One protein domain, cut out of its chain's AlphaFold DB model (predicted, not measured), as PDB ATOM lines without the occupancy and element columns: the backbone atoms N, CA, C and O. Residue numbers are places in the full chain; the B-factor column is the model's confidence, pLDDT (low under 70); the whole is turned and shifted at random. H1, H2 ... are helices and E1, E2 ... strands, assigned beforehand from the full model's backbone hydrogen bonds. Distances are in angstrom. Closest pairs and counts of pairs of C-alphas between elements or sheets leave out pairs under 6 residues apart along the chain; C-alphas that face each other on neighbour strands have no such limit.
ATOM      1  N   SER A  17     320.135 323.254 241.042       48.28
ATOM      2  CA  SER A  17     320.583 324.044 242.201       48.28
ATOM      3  C   SER A  17     320.012 323.513 243.524       48.28
ATOM      4  O   SER A  17     320.737 323.434 244.513       48.28
ATOM      5  N   ALA A  18     318.742 323.095 243.539       45.28
ATOM      6  CA  ALA A  18     318.092 322.485 244.699       45.28
ATOM      7  C   ALA A  18     318.624 321.072 245.008       45.28
ATOM      8  O   ALA A  18     318.817 320.739 246.172       45.28
ATOM      9  N   GLU A  19     318.936 320.263 243.996       45.31
ATOM     10  CA  GLU A  19     319.605 318.963 244.146       45.31
ATOM     11  C   GLU A  19     321.039 319.123 244.669       45.31
ATOM     12  O   GLU A  19     321.488 318.333 245.494       45.31
ATOM     13  N   THR A  20     321.739 320.198 244.288       48.53
ATOM     14  CA  THR A  20     323.056 320.534 244.858       48.53
ATOM     15  C   THR A  20     322.955 321.012 246.316       48.53
ATOM     16  O   THR A  20     323.895 320.820 247.084       48.53
ATOM     17  N   ALA A  21     321.825 321.607 246.717       46.72
ATOM     18  CA  ALA A  21     321.564 322.042 248.092       46.72
ATOM     19  C   ALA A  21     321.036 320.918 249.008       46.72
ATOM     20  O   ALA A  21     321.326 320.924 250.200       46.72
ATOM     21  N   ASN A  22     320.294 319.953 248.450       37.53
ATOM     22  CA  ASN A  22     319.753 318.780 249.150       37.53
ATOM     23  C   ASN A  22     320.627 317.523 249.022       37.53
ATOM     24  O   ASN A  22     320.300 316.493 249.613       37.53
ATOM     25  N   ALA A  23     321.743 317.583 248.288       36.59
ATOM     26  CA  ALA A  23     322.782 316.570 248.392       36.59
ATOM     27  C   ALA A  23     323.174 316.449 249.877       36.59
ATOM     28  O   ALA A  23     323.551 317.465 250.474       36.59
ATOM     29  N   PRO A  24     323.082 315.252 250.496       36.47
ATOM     30  CA  PRO A  24     323.409 315.091 251.904       36.47
ATOM     31  C   PRO A  24     324.828 315.598 252.109       36.47
ATOM     32  O   PRO A  24     325.732 315.215 251.368       36.47
ATOM     33  N   ALA A  25     324.993 316.508 253.066       43.31
ATOM     34  CA  ALA A  25     326.210 317.271 253.277       43.31
ATOM     35  C   ALA A  25     327.452 316.357 253.309       43.31
ATOM     36  O   ALA A  25     327.813 315.833 254.360       43.31
ATOM     37  N   ILE A  26     328.167 316.217 252.176       38.53
ATOM     38  CA  ILE A  26     329.428 315.447 252.065       38.53
ATOM     39  C   ILE A  26     330.598 316.258 252.662       38.53
ATOM     40  O   ILE A  26     331.693 316.371 252.100       38.53
ATOM     41  N   TYR A  27     330.325 316.849 253.824       40.94
ATOM     42  CA  TYR A  27     331.247 317.473 254.761       40.94
ATOM     43  C   TYR A  27     331.878 316.430 255.700       40.94
ATOM     44  O   TYR A  27     332.829 316.745 256.404       40.94
ATOM     45  N   THR A  28     331.418 315.175 255.646       39.88
ATOM     46  CA  THR A  28     331.953 314.022 256.382       39.88
ATOM     47  C   THR A  28     332.557 312.966 255.446       39.88
ATOM     48  O   THR A  28     332.256 311.779 255.515       39.88
ATOM     49  N   ARG A  29     333.550 313.365 254.635       42.09
ATOM     50  CA  ARG A  29     334.768 312.538 254.694       42.09
ATOM     51  C   ARG A  29     335.393 312.901 256.025       42.09
ATOM     52  O   ARG A  29     335.978 313.976 256.130       42.09
ATOM     53  N   GLU A  30     335.168 312.059 257.027       43.88
ATOM     54  CA  GLU A  30     335.805 312.196 258.330       43.88
ATOM     55  C   GLU A  30     337.315 312.220 258.104       43.88
ATOM     56  O   GLU A  30     337.944 311.198 257.833       43.88
ATOM     57  N   VAL A  31     337.898 313.418 258.145       50.69
ATOM     58  CA  VAL A  31     339.346 313.552 258.229       50.69
ATOM     59  C   VAL A  31     339.712 312.863 259.533       50.69
ATOM     60  O   VAL A  31     339.190 313.230 260.589       50.69
ATOM     61  N   ASN A  32     340.550 311.830 259.461       48.25
ATOM     62  CA  ASN A  32     340.964 311.097 260.646       48.25
ATOM     63  C   ASN A  32     341.920 311.983 261.461       48.25
ATOM     64  O   ASN A  32     343.136 311.960 261.304       48.25
ATOM     65  N   LEU A  33     341.327 312.819 262.311       54.72
ATOM     66  CA  LEU A  33     342.019 313.778 263.166       54.72
ATOM     67  C   LEU A  33     342.531 313.133 264.465       54.72
ATOM     68  O   LEU A  33     342.890 313.864 265.385       54.72
ATOM     69  N   SER A  34     342.572 311.798 264.583       49.81
ATOM     70  CA  SER A  34     343.053 311.124 265.800       49.81
ATOM     71  C   SER A  34     344.487 311.523 266.155       49.81
ATOM     72  O   SER A  34     344.773 311.772 267.323       49.81
ATOM     73  N   TYR A  35     345.336 311.776 265.151       47.97
ATOM     74  CA  TYR A  35     346.679 312.336 265.349       47.97
ATOM     75  C   TYR A  35     346.676 313.680 266.111       47.97
ATOM     76  O   TYR A  35     347.532 313.912 266.961       47.97
ATOM     77  N   TYR A  36     345.675 314.541 265.877       51.66
ATOM     78  CA  TYR A  36     345.487 315.797 266.617       51.66
ATOM     79  C   TYR A  36     344.812 315.605 267.986       51.66
ATOM     80  O   TYR A  36     344.865 316.512 268.813       51.66
ATOM     81  N   LYS A  37     344.151 314.467 268.237       48.81
ATOM     82  CA  LYS A  37     343.466 314.175 269.510       48.81
ATOM     83  C   LYS A  37     344.394 313.525 270.538       48.81
ATOM     84  O   LYS A  37     344.282 313.833 271.722       48.81
ATOM     85  N   GLU A  38     345.288 312.647 270.097       46.16
ATOM     86  CA  GLU A  38     346.096 311.795 270.981       46.16
ATOM     87  C   GLU A  38     347.375 312.485 271.476       46.16
ATOM     88  O   GLU A  38     347.727 312.351 272.647       46.16
ATOM     89  N   ASN A  39     348.026 313.300 270.637       40.91
ATOM     90  CA  ASN A  39     349.267 313.996 270.983       40.91
ATOM     91  C   ASN A  39     349.117 315.517 270.897       40.91
ATOM     92  O   ASN A  39     348.844 316.057 269.832       40.91
ATOM     93  N   HIS A  40     349.359 316.206 272.021       47.66
ATOM     94  CA  HIS A  40     349.649 317.649 272.093       47.66
ATOM     95  C   HIS A  40     348.834 318.549 271.141       47.66
ATOM     96  O   HIS A  40     349.405 319.437 270.511       47.66
ATOM     97  N   ALA A  41     347.512 318.320 271.072       57.41
ATOM     98  CA  ALA A  41     346.568 318.950 270.146       57.41
ATOM     99  C   ALA A  41     346.949 320.393 269.786       57.41
ATOM    100  O   ALA A  41     346.803 321.303 270.603       57.41
ATOM    101  N   TRP A  42     347.468 320.591 268.577       61.34
ATOM    102  CA  TRP A  42     347.822 321.905 268.049       61.34
ATOM    103  C   TRP A  42     346.542 322.637 267.605       61.34
ATOM    104  O   TRP A  42     345.686 321.985 267.012       61.34
ATOM    105  N   PRO A  43     346.365 323.947 267.882       69.25
ATOM    106  CA  PRO A  43     347.273 324.862 268.586       69.25
ATOM    107  C   PRO A  43     347.164 324.812 270.123       69.25
ATOM    108  O   PRO A  43     347.963 325.451 270.813       69.25
ATOM    109  N   GLY A  44     346.191 324.084 270.673       73.94
ATOM    110  CA  GLY A  44     346.081 323.753 272.097       73.94
ATOM    111  C   GLY A  44     344.795 322.977 272.410       73.94
ATOM    112  O   GLY A  44     343.812 323.105 271.689       73.94
ATOM    113  N   ARG A  45     344.748 322.261 273.548       72.50
ATOM    114  CA  ARG A  45     343.548 321.524 274.027       72.50
ATOM    115  C   ARG A  45     342.282 322.387 274.183       72.50
ATOM    116  O   ARG A  45     341.182 321.853 274.219       72.50
ATOM    117  N   ASN A  46     342.437 323.709 274.267       80.25
ATOM    118  CA  ASN A  46     341.340 324.671 274.390       80.25
ATOM    119  C   ASN A  46     340.797 325.150 273.029       80.25
ATOM    120  O   ASN A  46     340.084 326.148 272.995       80.25
ATOM    121  N   TYR A  47     341.146 324.500 271.915       80.19
ATOM    122  CA  TYR A  47     340.703 324.873 270.570       80.19
ATOM    123  C   TYR A  47     340.083 323.679 269.835       80.19
ATOM    124  O   TYR A  47     340.616 322.573 269.867       80.19
ATOM    125  N   ILE A  48     338.969 323.923 269.144       83.25
ATOM    126  CA  ILE A  48     338.325 322.978 268.226       83.25
ATOM    127  C   ILE A  48     338.712 323.347 266.795       83.25
ATOM    128  O   ILE A  48     338.582 324.503 266.388       83.25
ATOM    129  N   TYR A  49     339.118 322.348 266.015       83.88
ATOM    130  CA  TYR A  49     339.252 322.472 264.569       83.88
ATOM    131  C   TYR A  49     337.880 322.656 263.905       83.88
ATOM    132  O   TYR A  49     337.000 321.813 264.066       83.88
ATOM    133  N   ILE A  50     337.708 323.738 263.144       84.25
ATOM    134  CA  ILE A  50     336.470 324.030 262.407       84.25
ATOM    135  C   ILE A  50     336.559 323.548 260.955       84.25
ATOM    136  O   ILE A  50     335.594 322.998 260.427       84.25
ATOM    137  N   GLY A  51     337.703 323.744 260.295       82.38
ATOM    138  CA  GLY A  51     337.883 323.356 258.896       82.38
ATOM    139  C   GLY A  51     339.058 324.041 258.199       82.38
ATOM    140  O   GLY A  51     339.687 324.950 258.742       82.38
ATOM    141  N   ASN A  52     339.316 323.607 256.964       86.25
ATOM    142  CA  ASN A  52     340.232 324.248 256.021       86.25
ATOM    143  C   ASN A  52     339.457 325.257 255.163       86.25
ATOM    144  O   ASN A  52     338.366 324.948 254.684       86.25
ATOM    145  N   SER A  53     340.037 326.429 254.902       83.00
ATOM    146  CA  SER A  53     339.379 327.497 254.131       83.00
ATOM    147  C   SER A  53     339.161 327.166 252.650       83.00
ATOM    148  O   SER A  53     338.228 327.664 252.018       83.00
ATOM    149  N   PHE A  54     340.015 326.308 252.087       68.94
ATOM    150  CA  PHE A  54     340.026 325.988 250.668       68.94
ATOM    151  C   PHE A  54     339.424 324.610 250.391       68.94
ATOM    152  O   PHE A  54     339.872 323.588 250.917       68.94
ATOM    153  N   ASN A  55     338.449 324.556 249.483       58.25
ATOM    154  CA  ASN A  55     337.884 323.294 249.026       58.25
ATOM    155  C   ASN A  55     338.794 322.651 247.965       58.25
ATOM    156  O   ASN A  55     338.630 322.887 246.770       58.25
ATOM    157  N   ILE A  56     339.711 321.790 248.417       52.16
ATOM    158  CA  ILE A  56     340.679 321.023 247.603       52.16
ATOM    159  C   ILE A  56     340.016 320.320 246.398       52.16
ATOM    160  O   ILE A  56     340.634 320.165 245.347       52.16
ATOM    161  N   LYS A  57     338.743 319.912 246.518       47.31
ATOM    162  CA  LYS A  57     338.003 319.210 245.451       47.31
ATOM    163  C   LYS A  57     337.623 320.132 244.284       47.31
ATOM    164  O   LYS A  57     337.429 319.657 243.167       47.31
ATOM    165  N   LYS A  58     337.528 321.448 244.510       53.22
ATOM    166  CA  LYS A  58     337.298 322.446 243.460       53.22
ATOM    167  C   LYS A  58     338.639 322.816 242.812       53.22
ATOM    168  O   LYS A  58     339.289 323.771 243.229       53.22
ATOM    169  N   LYS A  59     339.016 322.083 241.751       51.34
ATOM    170  CA  LYS A  59     340.155 322.359 240.839       51.34
ATOM    171  C   LYS A  59     339.994 323.684 240.050       51.34
ATOM    172  O   LYS A  59     340.043 323.689 238.827       51.34
ATOM    173  N   ILE A  60     339.738 324.804 240.726       51.91
ATOM    174  CA  ILE A  60     339.420 326.092 240.081       51.91
ATOM    175  C   ILE A  60     340.682 326.827 239.604       51.91
ATOM    176  O   ILE A  60     340.601 327.631 238.681       51.91
ATOM    177  N   GLN A  61     341.851 326.552 240.190       58.50
ATOM    178  CA  GLN A  61     343.117 327.177 239.795       58.50
ATOM    179  C   GLN A  61     344.213 326.124 239.620       58.50
ATOM    180  O   GLN A  61     344.317 325.176 240.401       58.50
ATOM    181  N   SER A  62     345.026 326.287 238.571       65.38
ATOM    182  CA  SER A  62     346.233 325.481 238.365       65.38
ATOM    183  C   SER A  62     347.240 325.781 239.483       65.38
ATOM    184  O   SER A  62     347.496 326.965 239.715       65.38
ATOM    185  N   PRO A  63     347.871 324.775 240.125       66.44
ATOM    186  CA  PRO A  63     348.842 325.002 241.205       66.44
ATOM    187  C   PRO A  63     349.980 325.965 240.834       66.44
ATOM    188  O   PRO A  63     350.503 326.675 241.690       66.44
ATOM    189  N   ASN A  64     350.324 326.030 239.543       75.50
ATOM    190  CA  ASN A  64     351.413 326.849 239.011       75.50
ATOM    191  C   ASN A  64     350.968 328.260 238.564       75.50
ATOM    192  O   ASN A  64     351.795 329.050 238.094       75.50
ATOM    193  N   SER A  65     349.679 328.604 238.702       84.06
ATOM    194  CA  SER A  65     349.160 329.920 238.311       84.06
ATOM    195  C   SER A  65     349.798 331.050 239.136       84.06
ATOM    196  O   SER A  65     350.338 330.838 240.228       84.06
ATOM    197  N   ARG A  66     349.777 332.277 238.604       85.38
ATOM    198  CA  ARG A  66     350.327 333.453 239.301       85.38
ATOM    199  C   ARG A  66     349.522 333.760 240.568       85.38
ATOM    200  O   ARG A  66     350.096 334.141 241.582       85.38
ATOM    201  N   GLU A  67     348.217 333.543 240.507       84.44
ATOM    202  CA  GLU A  67     347.229 333.758 241.565       84.44
ATOM    203  C   GLU A  67     347.434 332.743 242.692       84.44
ATOM    204  O   GLU A  67     347.530 333.136 243.853       84.44
ATOM    205  N   SER A  68     347.618 331.464 242.342       86.06
ATOM    206  CA  SER A  68     347.945 330.397 243.295       86.06
ATOM    207  C   SER A  68     349.254 330.698 244.027       86.06
ATOM    208  O   SER A  68     349.305 330.643 245.255       86.06
ATOM    209  N   ARG A  69     350.299 331.124 243.302       89.00
ATOM    210  CA  ARG A  69     351.574 331.535 243.912       89.00
ATOM    211  C   ARG A  69     351.448 332.791 244.781       89.00
ATOM    212  O   ARG A  69     351.995 332.790 245.881       89.00
ATOM    213  N   LYS A  70     350.698 333.822 244.353       90.00
ATOM    214  CA  LYS A  70     350.413 335.008 245.189       90.00
ATOM    215  C   LYS A  70     349.726 334.576 246.483       90.00
ATOM    216  O   LYS A  70     350.204 334.914 247.558       90.00
ATOM    217  N   ARG A  71     348.650 333.791 246.395       90.56
ATOM    218  CA  ARG A  71     347.888 333.324 247.557       90.56
ATOM    219  C   ARG A  71     348.736 332.491 248.516       90.56
ATOM    220  O   ARG A  71     348.711 332.766 249.711       90.56
ATOM    221  N   ALA A  72     349.523 331.542 248.008       90.56
ATOM    222  CA  ALA A  72     350.442 330.754 248.828       90.56
ATOM    223  C   ALA A  72     351.446 331.636 249.587       90.56
ATOM    224  O   ALA A  72     351.626 331.469 250.793       90.56
ATOM    225  N   ALA A  73     352.048 332.619 248.909       91.75
ATOM    226  CA  ALA A  73     352.957 333.572 249.538       91.75
ATOM    227  C   ALA A  73     352.250 334.440 250.595       91.75
ATOM    228  O   ALA A  73     352.763 334.598 251.697       91.75
ATOM    229  N   CYS A  74     351.051 334.952 250.304       93.00
ATOM    230  CA  CYS A  74     350.265 335.764 251.234       93.00
ATOM    231  C   CYS A  74     349.854 334.989 252.499       93.00
ATOM    232  O   CYS A  74     349.953 335.534 253.599       93.00
ATOM    233  N   ILE A  75     349.446 333.721 252.362       92.06
ATOM    234  CA  ILE A  75     349.137 332.832 253.493       92.06
ATOM    235  C   ILE A  75     350.410 332.536 254.298       92.06
ATOM    236  O   ILE A  75     350.407 332.708 255.514       92.06
ATOM    237  N   ALA A  76     351.514 332.164 253.643       90.94
ATOM    238  CA  ALA A  76     352.779 331.878 254.320       90.94
ATOM    239  C   ALA A  76     353.337 333.101 255.072       90.94
ATOM    240  O   ALA A  76     353.736 332.977 256.227       90.94
ATOM    241  N   MET A  77     353.308 334.292 254.461       91.44
ATOM    242  CA  MET A  77     353.727 335.550 255.096       91.44
ATOM    243  C   MET A  77     352.853 335.941 256.289       91.44
ATOM    244  O   MET A  77     353.369 336.490 257.261       91.44
ATOM    245  N   MET A  78     351.544 335.678 256.217       93.06
ATOM    246  CA  MET A  78     350.637 335.871 257.346       93.06
ATOM    247  C   MET A  78     351.027 334.911 258.477       93.06
ATOM    248  O   MET A  78     351.412 335.366 259.549       93.06
ATOM    249  N   LEU A  79     351.066 333.601 258.221       90.44
ATOM    250  CA  LEU A  79     351.378 332.585 259.236       90.44
ATOM    251  C   LEU A  79     352.781 332.738 259.855       90.44
ATOM    252  O   LEU A  79     352.959 332.448 261.038       90.44
ATOM    253  N   ALA A  80     353.757 333.252 259.100       88.06
ATOM    254  CA  ALA A  80     355.105 333.561 259.585       88.06
ATOM    255  C   ALA A  80     355.151 334.684 260.642       88.06
ATOM    256  O   ALA A  80     356.131 334.785 261.376       88.06
ATOM    257  N   LYS A  81     354.102 335.511 260.756       85.81
ATOM    258  CA  LYS A  81     353.951 336.503 261.839       85.81
ATOM    259  C   LYS A  81     353.341 335.906 263.116       85.81
ATOM    260  O   LYS A  81     353.196 336.623 264.107       85.81
ATOM    261  N   GLY A  82     352.984 334.619 263.106       80.69
ATOM    262  CA  GLY A  82     352.442 333.906 264.260       80.69
ATOM    263  C   GLY A  82     353.383 333.901 265.462       80.69
ATOM    264  O   GLY A  82     354.596 333.753 265.329       80.69
ATOM    265  N   LYS A  83     352.818 334.069 266.660       69.19
ATOM    266  CA  LYS A  83     353.592 334.200 267.903       69.19
ATOM    267  C   LYS A  83     353.923 332.827 268.497       69.19
ATOM    268  O   LYS A  83     353.038 332.008 268.745       69.19
ATOM    269  N   GLY A  84     355.210 332.609 268.775       60.59
ATOM    270  CA  GLY A  84     355.755 331.333 269.252       60.59
ATOM    271  C   GLY A  84     355.793 330.245 268.169       60.59
ATOM    272  O   GLY A  84     355.276 330.423 267.070       60.59
ATOM    273  N   ASN A  85     356.365 329.081 268.501       58.16
ATOM    274  CA  ASN A  85     356.617 327.952 267.579       58.16
ATOM    275  C   ASN A  85     355.349 327.252 267.026       58.16
ATOM    276  O   ASN A  85     355.397 326.078 266.667       58.16
ATOM    277  N   ARG A  86     354.189 327.917 267.017       66.06
ATOM    278  CA  ARG A  86     352.905 327.356 266.573       66.06
ATOM    279  C   ARG A  86     352.482 327.840 265.188       66.06
ATOM    280  O   ARG A  86     351.618 327.195 264.609       66.06
ATOM    281  N   SER A  87     353.067 328.924 264.668       81.62
ATOM    282  CA  SER A  87     352.699 329.523 263.369       81.62
ATOM    283  C   SER A  87     351.193 329.795 263.237       81.62
ATOM    284  O   SER A  87     350.595 329.568 262.186       81.62
ATOM    285  N   CYS A  88     350.576 330.250 264.332       87.25
ATOM    286  CA  CYS A  88     349.168 330.636 264.394       87.25
ATOM    287  C   CYS A  88     349.024 332.132 264.662       87.25
ATOM    288  O   CYS A  88     349.817 332.712 265.409       87.25
ATOM    289  N   LEU A  89     347.956 332.720 264.129       90.94
ATOM    290  CA  LEU A  89     347.536 334.092 264.406       90.94
ATOM    291  C   LEU A  89     346.059 334.139 264.750       90.94
ATOM    292  O   LEU A  89     345.289 333.309 264.279       90.94
ATOM    293  N   SER A  90     345.654 335.130 265.535       92.50
ATOM    294  CA  SER A  90     344.235 335.422 265.715       92.50
ATOM    295  C   SER A  90     343.621 335.981 264.422       92.50
ATOM    296  O   SER A  90     344.310 336.622 263.626       92.50
ATOM    297  N   VAL A  91     342.317 335.786 264.201       93.06
ATOM    298  CA  VAL A  91     341.595 336.386 263.062       93.06
ATOM    299  C   VAL A  91     341.759 337.910 263.059       93.06
ATOM    300  O   VAL A  91     341.928 338.503 261.995       93.06
ATOM    301  N   GLY A  92     341.799 338.540 264.240       91.38
ATOM    302  CA  GLY A  92     342.071 339.973 264.376       91.38
ATOM    303  C   GLY A  92     343.454 340.416 263.874       91.38
ATOM    304  O   GLY A  92     343.561 341.509 263.322       91.38
ATOM    305  N   GLU A  93     344.492 339.589 264.030       92.38
ATOM    306  CA  GLU A  93     345.866 339.855 263.554       92.38
ATOM    307  C   GLU A  93     346.133 339.377 262.115       92.38
ATOM    308  O   GLU A  93     347.087 339.835 261.483       92.38
ATOM    309  N   ALA A  94     345.336 338.431 261.607       92.75
ATOM    310  CA  ALA A  94     345.417 337.958 260.225       92.75
ATOM    311  C   ALA A  94     344.664 338.893 259.262       92.75
ATOM    312  O   ALA A  94     345.152 339.203 258.174       92.75
ATOM    313  N   LEU A  95     343.521 339.435 259.699       93.75
ATOM    314  CA  LEU A  95     343.054 340.743 259.233       93.75
ATOM    315  C   LEU A  95     344.056 341.827 259.696       93.75
ATOM    316  O   LEU A  95     344.999 341.542 260.415       93.75
ATOM    317  N   GLN A  96     343.946 343.064 259.205       93.25
ATOM    318  CA  GLN A  96     345.058 344.048 259.150       93.25
ATOM    319  C   GLN A  96     346.236 343.642 258.231       93.25
ATOM    320  O   GLN A  96     346.914 344.516 257.700       93.25
ATOM    321  N   HIS A  97     346.478 342.352 257.958       92.00
ATOM    322  CA  HIS A  97     347.460 341.944 256.948       92.00
ATOM    323  C   HIS A  97     346.884 342.111 255.531       92.00
ATOM    324  O   HIS A  97     346.288 341.185 254.983       92.00
ATOM    325  N   GLU A  98     347.052 343.287 254.916       90.88
ATOM    326  CA  GLU A  98     346.406 343.624 253.629       90.88
ATOM    327  C   GLU A  98     346.644 342.581 252.526       90.88
ATOM    328  O   GLU A  98     345.692 342.104 251.913       90.88
ATOM    329  N   GLY A  99     347.882 342.103 252.358       90.31
ATOM    330  CA  GLY A  99     348.183 341.049 251.382       90.31
ATOM    331  C   GLY A  99     347.448 339.723 251.640       90.31
ATOM    332  O   GLY A  99     347.197 338.979 250.697       90.31
ATOM    333  N   PHE A 100     347.070 339.424 252.889       92.75
ATOM    334  CA  PHE A 100     346.208 338.277 253.194       92.75
ATOM    335  C   PHE A 100     344.756 338.588 252.828       92.75
ATOM    336  O   PHE A 100     344.159 337.802 252.097       92.75
ATOM    337  N   LYS A 101     344.215 339.748 253.233       92.81
ATOM    338  CA  LYS A 101     342.849 340.168 252.859       92.81
ATOM    339  C   LYS A 101     342.626 340.122 251.344       92.81
ATOM    340  O   LYS A 101     341.628 339.567 250.901       92.81
ATOM    341  N   GLU A 102     343.576 340.634 250.560       90.31
ATOM    342  CA  GLU A 102     343.535 340.613 249.090       90.31
ATOM    343  C   GLU A 102     343.504 339.202 248.476       90.31
ATOM    344  O   GLU A 102     343.065 339.042 247.338       90.31
ATOM    345  N   CYS A 103     344.031 338.187 249.170       89.69
ATOM    346  CA  CYS A 103     344.111 336.815 248.652       89.69
ATOM    347  C   CYS A 103     342.931 335.926 249.080       89.69
ATOM    348  O   CYS A 103     342.803 334.792 248.598       89.69
ATOM    349  N   LEU A 104     342.073 336.428 249.974       90.00
ATOM    350  CA  LEU A 104     340.841 335.764 250.378       90.00
ATOM    351  C   LEU A 104     339.794 335.864 249.272       90.00
ATOM    352  O   LEU A 104     339.594 336.908 248.653       90.00
ATOM    353  N   SER A 105     339.057 334.779 249.062       88.06
ATOM    354  CA  SER A 105     337.780 334.876 248.361       88.06
ATOM    355  C   SER A 105     336.768 335.640 249.221       88.06
ATOM    356  O   SER A 105     336.849 335.634 250.451       88.06
ATOM    357  N   ARG A 106     335.755 336.245 248.586       87.25
ATOM    358  CA  ARG A 106     334.679 336.951 249.302       87.25
ATOM    359  C   ARG A 106     334.026 336.085 250.385       87.25
ATOM    360  O   ARG A 106     333.791 336.571 251.480       87.25
ATOM    361  N   PHE A 107     333.792 334.802 250.104       88.12
ATOM    362  CA  PHE A 107     333.222 333.865 251.076       88.12
ATOM    363  C   PHE A 107     334.135 333.623 252.282       88.12
ATOM    364  O   PHE A 107     333.635 333.529 253.398       88.12
ATOM    365  N   GLU A 108     335.455 333.538 252.086       90.69
ATOM    366  CA  GLU A 108     336.399 333.409 253.201       90.69
ATOM    367  C   GLU A 108     336.468 334.699 254.023       90.69
ATOM    368  O   GLU A 108     336.462 334.629 255.246       90.69
ATOM    369  N   TYR A 109     336.483 335.871 253.379       91.88
ATOM    370  CA  TYR A 109     336.465 337.155 254.084       91.88
ATOM    371  C   TYR A 109     335.174 337.339 254.897       91.88
ATOM    372  O   TYR A 109     335.231 337.568 256.105       91.88
ATOM    373  N   ASP A 110     334.012 337.147 254.264       91.00
ATOM    374  CA  ASP A 110     332.694 337.260 254.901       91.00
ATOM    375  C   ASP A 110     332.494 336.215 256.015       91.00
ATOM    376  O   ASP A 110     331.717 336.457 256.941       91.00
ATOM    377  N   TRP A 111     333.174 335.062 255.947       88.75
ATOM    378  CA  TRP A 111     333.218 334.073 257.028       88.75
ATOM    379  C   TRP A 111     334.114 334.537 258.179       88.75
ATOM    380  O   TRP A 111     333.646 334.604 259.314       88.75
ATOM    381  N   LEU A 112     335.369 334.908 257.902       91.88
ATOM    382  CA  LEU A 112     336.326 335.318 258.933       91.88
ATOM    383  C   LEU A 112     335.859 336.548 259.719       91.88
ATOM    384  O   LEU A 112     336.023 336.579 260.931       91.88
ATOM    385  N   VAL A 113     335.210 337.518 259.070       92.69
ATOM    386  CA  VAL A 113     334.645 338.706 259.739       92.69
ATOM    387  C   VAL A 113     333.512 338.359 260.725       92.69
ATOM    388  O   VAL A 113     333.213 339.154 261.611       92.69
ATOM    389  N   ARG A 114     332.889 337.176 260.610       90.56
ATOM    390  CA  ARG A 114     331.860 336.682 261.550       90.56
ATOM    391  C   ARG A 114     332.423 335.811 262.671       90.56
ATOM    392  O   ARG A 114     331.704 335.528 263.627       90.56
ATOM    393  N   GLU A 115     333.660 335.335 262.549       89.56
ATOM    394  CA  GLU A 115     334.316 334.584 263.617       89.56
ATOM    395  C   GLU A 115     334.764 335.527 264.741       89.56
ATOM    396  O   GLU A 115     335.052 336.703 264.526       89.56
ATOM    397  N   ALA A 116     334.852 335.002 265.964       89.75
ATOM    398  CA  ALA A 116     335.399 335.764 267.081       89.75
ATOM    399  C   ALA A 116     336.857 336.166 266.800       89.75
ATOM    400  O   ALA A 116     337.629 335.369 266.265       89.75
ATOM    401  N   HIS A 117     337.271 337.361 267.234       89.81
ATOM    402  CA  HIS A 117     338.648 337.834 267.038       89.81
ATOM    403  C   HIS A 117     339.708 336.864 267.585       89.81
ATOM    404  O   HIS A 117     340.775 336.767 266.989       89.81
ATOM    405  N   GLU A 118     339.410 336.130 268.667       89.06
ATOM    406  CA  GLU A 118     340.292 335.120 269.278       89.06
ATOM    407  C   GLU A 118     340.368 333.777 268.523       89.06
ATOM    408  O   GLU A 118     341.172 332.916 268.889       89.06
ATOM    409  N   THR A 119     339.540 333.556 267.497       90.62
ATOM    410  CA  THR A 119     339.655 332.383 266.619       90.62
ATOM    411  C   THR A 119     341.043 332.383 265.980       90.62
ATOM    412  O   THR A 119     341.504 333.420 265.506       90.62
ATOM    413  N   LEU A 120     341.728 331.238 265.976       91.88
ATOM    414  CA  LEU A 120     343.076 331.121 265.422       91.88
ATOM    415  C   LEU A 120     343.039 330.617 263.979       91.88
ATOM    416  O   LEU A 120     342.314 329.677 263.650       91.88
ATOM    417  N   LEU A 121     343.877 331.215 263.140       92.75
ATOM    418  CA  LEU A 121     344.234 330.737 261.811       92.75
ATOM    419  C   LEU A 121     345.606 330.065 261.858       92.75
ATOM    420  O   LEU A 121     346.489 330.500 262.600       92.75
ATOM    421  N   GLY A 122     345.791 329.016 261.059       91.31
ATOM    422  CA  GLY A 122     347.039 328.255 261.015       91.31
ATOM    423  C   GLY A 122     347.310 327.581 259.661       91.31
ATOM    424  O   GLY A 122     346.450 327.613 258.778       91.31
ATOM    425  N   PRO A 123     348.482 326.945 259.467       89.50
ATOM    426  CA  PRO A 123     348.740 326.045 258.343       89.50
ATOM    427  C   PRO A 123     347.658 324.968 258.194       89.50
ATOM    428  O   PRO A 123     347.079 324.507 259.180       89.50
ATOM    429  N   ALA A 124     347.395 324.572 256.951       87.38
ATOM    430  CA  ALA A 124     346.448 323.521 256.603       87.38
ATOM    431  C   ALA A 124     347.142 322.272 256.086       87.38
ATOM    432  O   ALA A 124     348.111 322.365 255.343       87.38
ATOM    433  N   TYR A 125     346.600 321.111 256.440       82.88
ATOM    434  CA  TYR A 125     347.141 319.809 256.066       82.88
ATOM    435  C   TYR A 125     346.054 318.945 255.423       82.88
ATOM    436  O   TYR A 125     344.859 319.142 255.677       82.88
ATOM    437  N   ASN A 126     346.462 318.017 254.558       79.81
ATOM    438  CA  ASN A 126     345.575 316.994 254.007       79.81
ATOM    439  C   ASN A 126     345.518 315.736 254.895       79.81
ATOM    440  O   ASN A 126     346.109 315.672 255.971       79.81
ATOM    441  N   ASP A 127     344.797 314.724 254.420       74.75
ATOM    442  CA  ASP A 127     344.642 313.404 255.035       74.75
ATOM    443  C   ASP A 127     345.950 312.600 255.161       74.75
ATOM    444  O   ASP A 127     346.003 311.651 255.940       74.75
ATOM    445  N   LYS A 128     347.014 312.999 254.456       74.31
ATOM    446  CA  LYS A 128     348.367 312.428 254.557       74.31
ATOM    447  C   LYS A 128     349.317 313.246 255.444       74.31
ATOM    448  O   LYS A 128     350.479 312.876 255.581       74.31
ATOM    449  N   GLY A 129     348.862 314.368 256.009       72.69
ATOM    450  CA  GLY A 129     349.716 315.306 256.747       72.69
ATOM    451  C   GLY A 129     350.584 316.215 255.865       72.69
ATOM    452  O   GLY A 129     351.468 316.897 256.378       72.69
ATOM    453  N   GLU A 130     350.345 316.267 254.551       77.00
ATOM    454  CA  GLU A 130     351.052 317.165 253.631       77.00
ATOM    455  C   GLU A 130     350.470 318.588 253.729       77.00
ATOM    456  O   GLU A 130     349.250 318.770 253.775       77.00
ATOM    457  N   LEU A 131     351.339 319.606 253.744       83.38
ATOM    458  CA  LEU A 131     350.947 321.018 253.820       83.38
ATOM    459  C   LEU A 131     350.182 321.454 252.556       83.38
ATOM    460  O   LEU A 131     350.606 321.205 251.429       83.38
ATOM    461  N   LEU A 132     349.085 322.182 252.752       85.75
ATOM    462  CA  LEU A 132     348.231 322.757 251.716       85.75
ATOM    463  C   LEU A 132     348.495 324.270 251.607       85.75
ATOM    464  O   LEU A 132     347.798 325.052 252.252       85.75
ATOM    465  N   PRO A 133     349.456 324.731 250.784       88.00
ATOM    466  CA  PRO A 133     349.891 326.134 250.778       88.00
ATOM    467  C   PRO A 133     348.809 327.132 250.330       88.00
ATOM    468  O   PRO A 133     348.916 328.320 250.609       88.00
ATOM    469  N   LEU A 134     347.757 326.670 249.646       88.81
ATOM    470  CA  LEU A 134     346.619 327.494 249.209       88.81
ATOM    471  C   LEU A 134     345.501 327.602 250.260       88.81
ATOM    472  O   LEU A 134     344.480 328.246 250.000       88.81
ATOM    473  N   ALA A 135     345.659 326.967 251.420       89.06
ATOM    474  CA  ALA A 135     344.642 326.848 252.453       89.06
ATOM    475  C   ALA A 135     345.193 327.256 253.825       89.06
ATOM    476  O   ALA A 135     346.386 327.140 254.095       89.06
ATOM    477  N   PHE A 136     344.297 327.673 254.713       91.12
ATOM    478  CA  PHE A 136     344.575 327.813 256.140       91.12
ATOM    479  C   PHE A 136     343.511 327.061 256.948       91.12
ATOM    480  O   PHE A 136     342.380 326.882 256.488       91.12
ATOM    481  N   THR A 137     343.885 326.594 258.135       90.00
ATOM    482  CA  THR A 137     342.975 325.992 259.118       90.00
ATOM    483  C   THR A 137     342.338 327.082 259.971       90.00
ATOM    484  O   THR A 137     342.963 328.109 260.235       90.00
ATOM    485  N   VAL A 138     341.105 326.850 260.421       89.81
ATOM    486  CA  VAL A 138     340.388 327.710 261.373       89.81
ATOM    487  C   VAL A 138     340.136 326.931 262.663       89.81
ATOM    488  O   VAL A 138     339.609 325.815 262.628       89.81
ATOM    489  N   TRP A 139     340.494 327.528 263.800       88.56
ATOM    490  CA  TRP A 139     340.428 326.922 265.129       88.56
ATOM    491  C   TRP A 139     339.678 327.827 266.096       88.56
ATOM    492  O   TRP A 139     340.185 328.874 266.507       88.56
ATOM    493  N   ARG A 140     338.474 327.426 266.504       87.38
ATOM    494  CA  ARG A 140     337.681 328.210 267.454       87.38
ATOM    495  C   ARG A 140     338.053 327.824 268.879       87.38
ATOM    496  O   ARG A 140     338.135 326.640 269.207       87.38
ATOM    497  N   LYS A 141     338.264 328.820 269.735       84.94
ATOM    498  CA  LYS A 141     338.493 328.611 271.167       84.94
ATOM    499  C   LYS A 141     337.246 327.979 271.797       84.94
ATOM    500  O   LYS A 141     336.131 328.450 271.579       84.94
ATOM    501  N   MET A 142     337.436 326.913 272.566       79.81
ATOM    502  CA  MET A 142     336.389 326.323 273.394       79.81
ATOM    503  C   MET A 142     335.928 327.347 274.436       79.81
ATOM    504  O   MET A 142     336.785 327.997 275.047       79.81
TER     505      MET A 142
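This is residues 17 to 142 of the 162 residues of an uncharacterized protein of bacterium ADurb.Bin425 (UniProt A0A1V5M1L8). Look first for a small, strongly twisted sheet of three strands, E1, E3 and E2, with the long helix H3 packed on E3 near the place where that strand bends. Short helices H4 and H5 follow, H4 grazing the sheet and H5 packing on H3, while residues 17 to 26, with H1, stick out as a loose arm that adds to the length. The 126 printed residues hold six named helices and three named strands in the order H1 H2 E1 H3 H4 H5 H6 E2 E3; the sheet is antiparallel and the class is mixed, helices and strands. The whole is compact, with a radius of gyration of the C-alphas of 15.0 A, and spans 44 by 36 by 29 A.

Find C-alpha 17 at (320.583, 324.044, 242.201), where H1, residues 17 to 22, begins. Go on to H2, residues 34 to 38, and E1, residues 47 to 52, 14.6 A long. At C-alpha 66, (350.327, 333.453, 239.301), H3 begins and runs 20.0 A to residue 79. Then come H4, residues 91 to 94, H5, residues 98 to 101, and H6, residues 106 to 112, 9.9 A long. E2, residues 120 to 125, is 15.2 A long, and E3, residues 131 to 141, covers 22.7 A, ending at C-alpha 141, (338.493, 328.611, 271.167).

Begin at E3, the inner strand, which bends by 106 degrees at residue 134. E1 is antiparallel to it, with N 48 and O 140 at 2.8 A. E2 and E3 form a hairpin, with N 139 and O 120 at 2.8 A. Residues 89 to 90 pair with residues 120 to 121 of E2, antiparallel. H3 is on the sheet, in two layers, a helix on one face of a sheet, at a height over the sheet of 8.0 A; it runs slantwise to the strands, at 35 degrees to E3 on the local plane. The closest C-alphas of H3 and E3 are those of Ala 72 and Leu 134, 5.0 A apart. H3 and H5 touch, the C-alphas of Cys 74 and Phe 100 being closest at 5.2 A. H4 only grazes the sheet with residues 91 to 94. H5 and H6 are close but not clearly touching, the C-alphas of Lys 101 and Tyr 109 being closest at 7.2 A. H1 and H2 are apart, and neither is on the sheet. In H1, H2, H3 and H6 every O i to N i+4 pair is within hydrogen-bond range; H4 and H5 are too short for such a pair.

The two C-alphas farthest apart, those of Ala 18 and Gly 84, are 45.8 A apart. The printed part has no cut. The links H1 to H2, E1 to H3 and H3 to H4 are long, and residues 57 to 62 of the second stand free. The model's mean pLDDT over the printed part is 75.6; look for values under 70 at residues 17 to 43, 54 to 63 and 83 to 86.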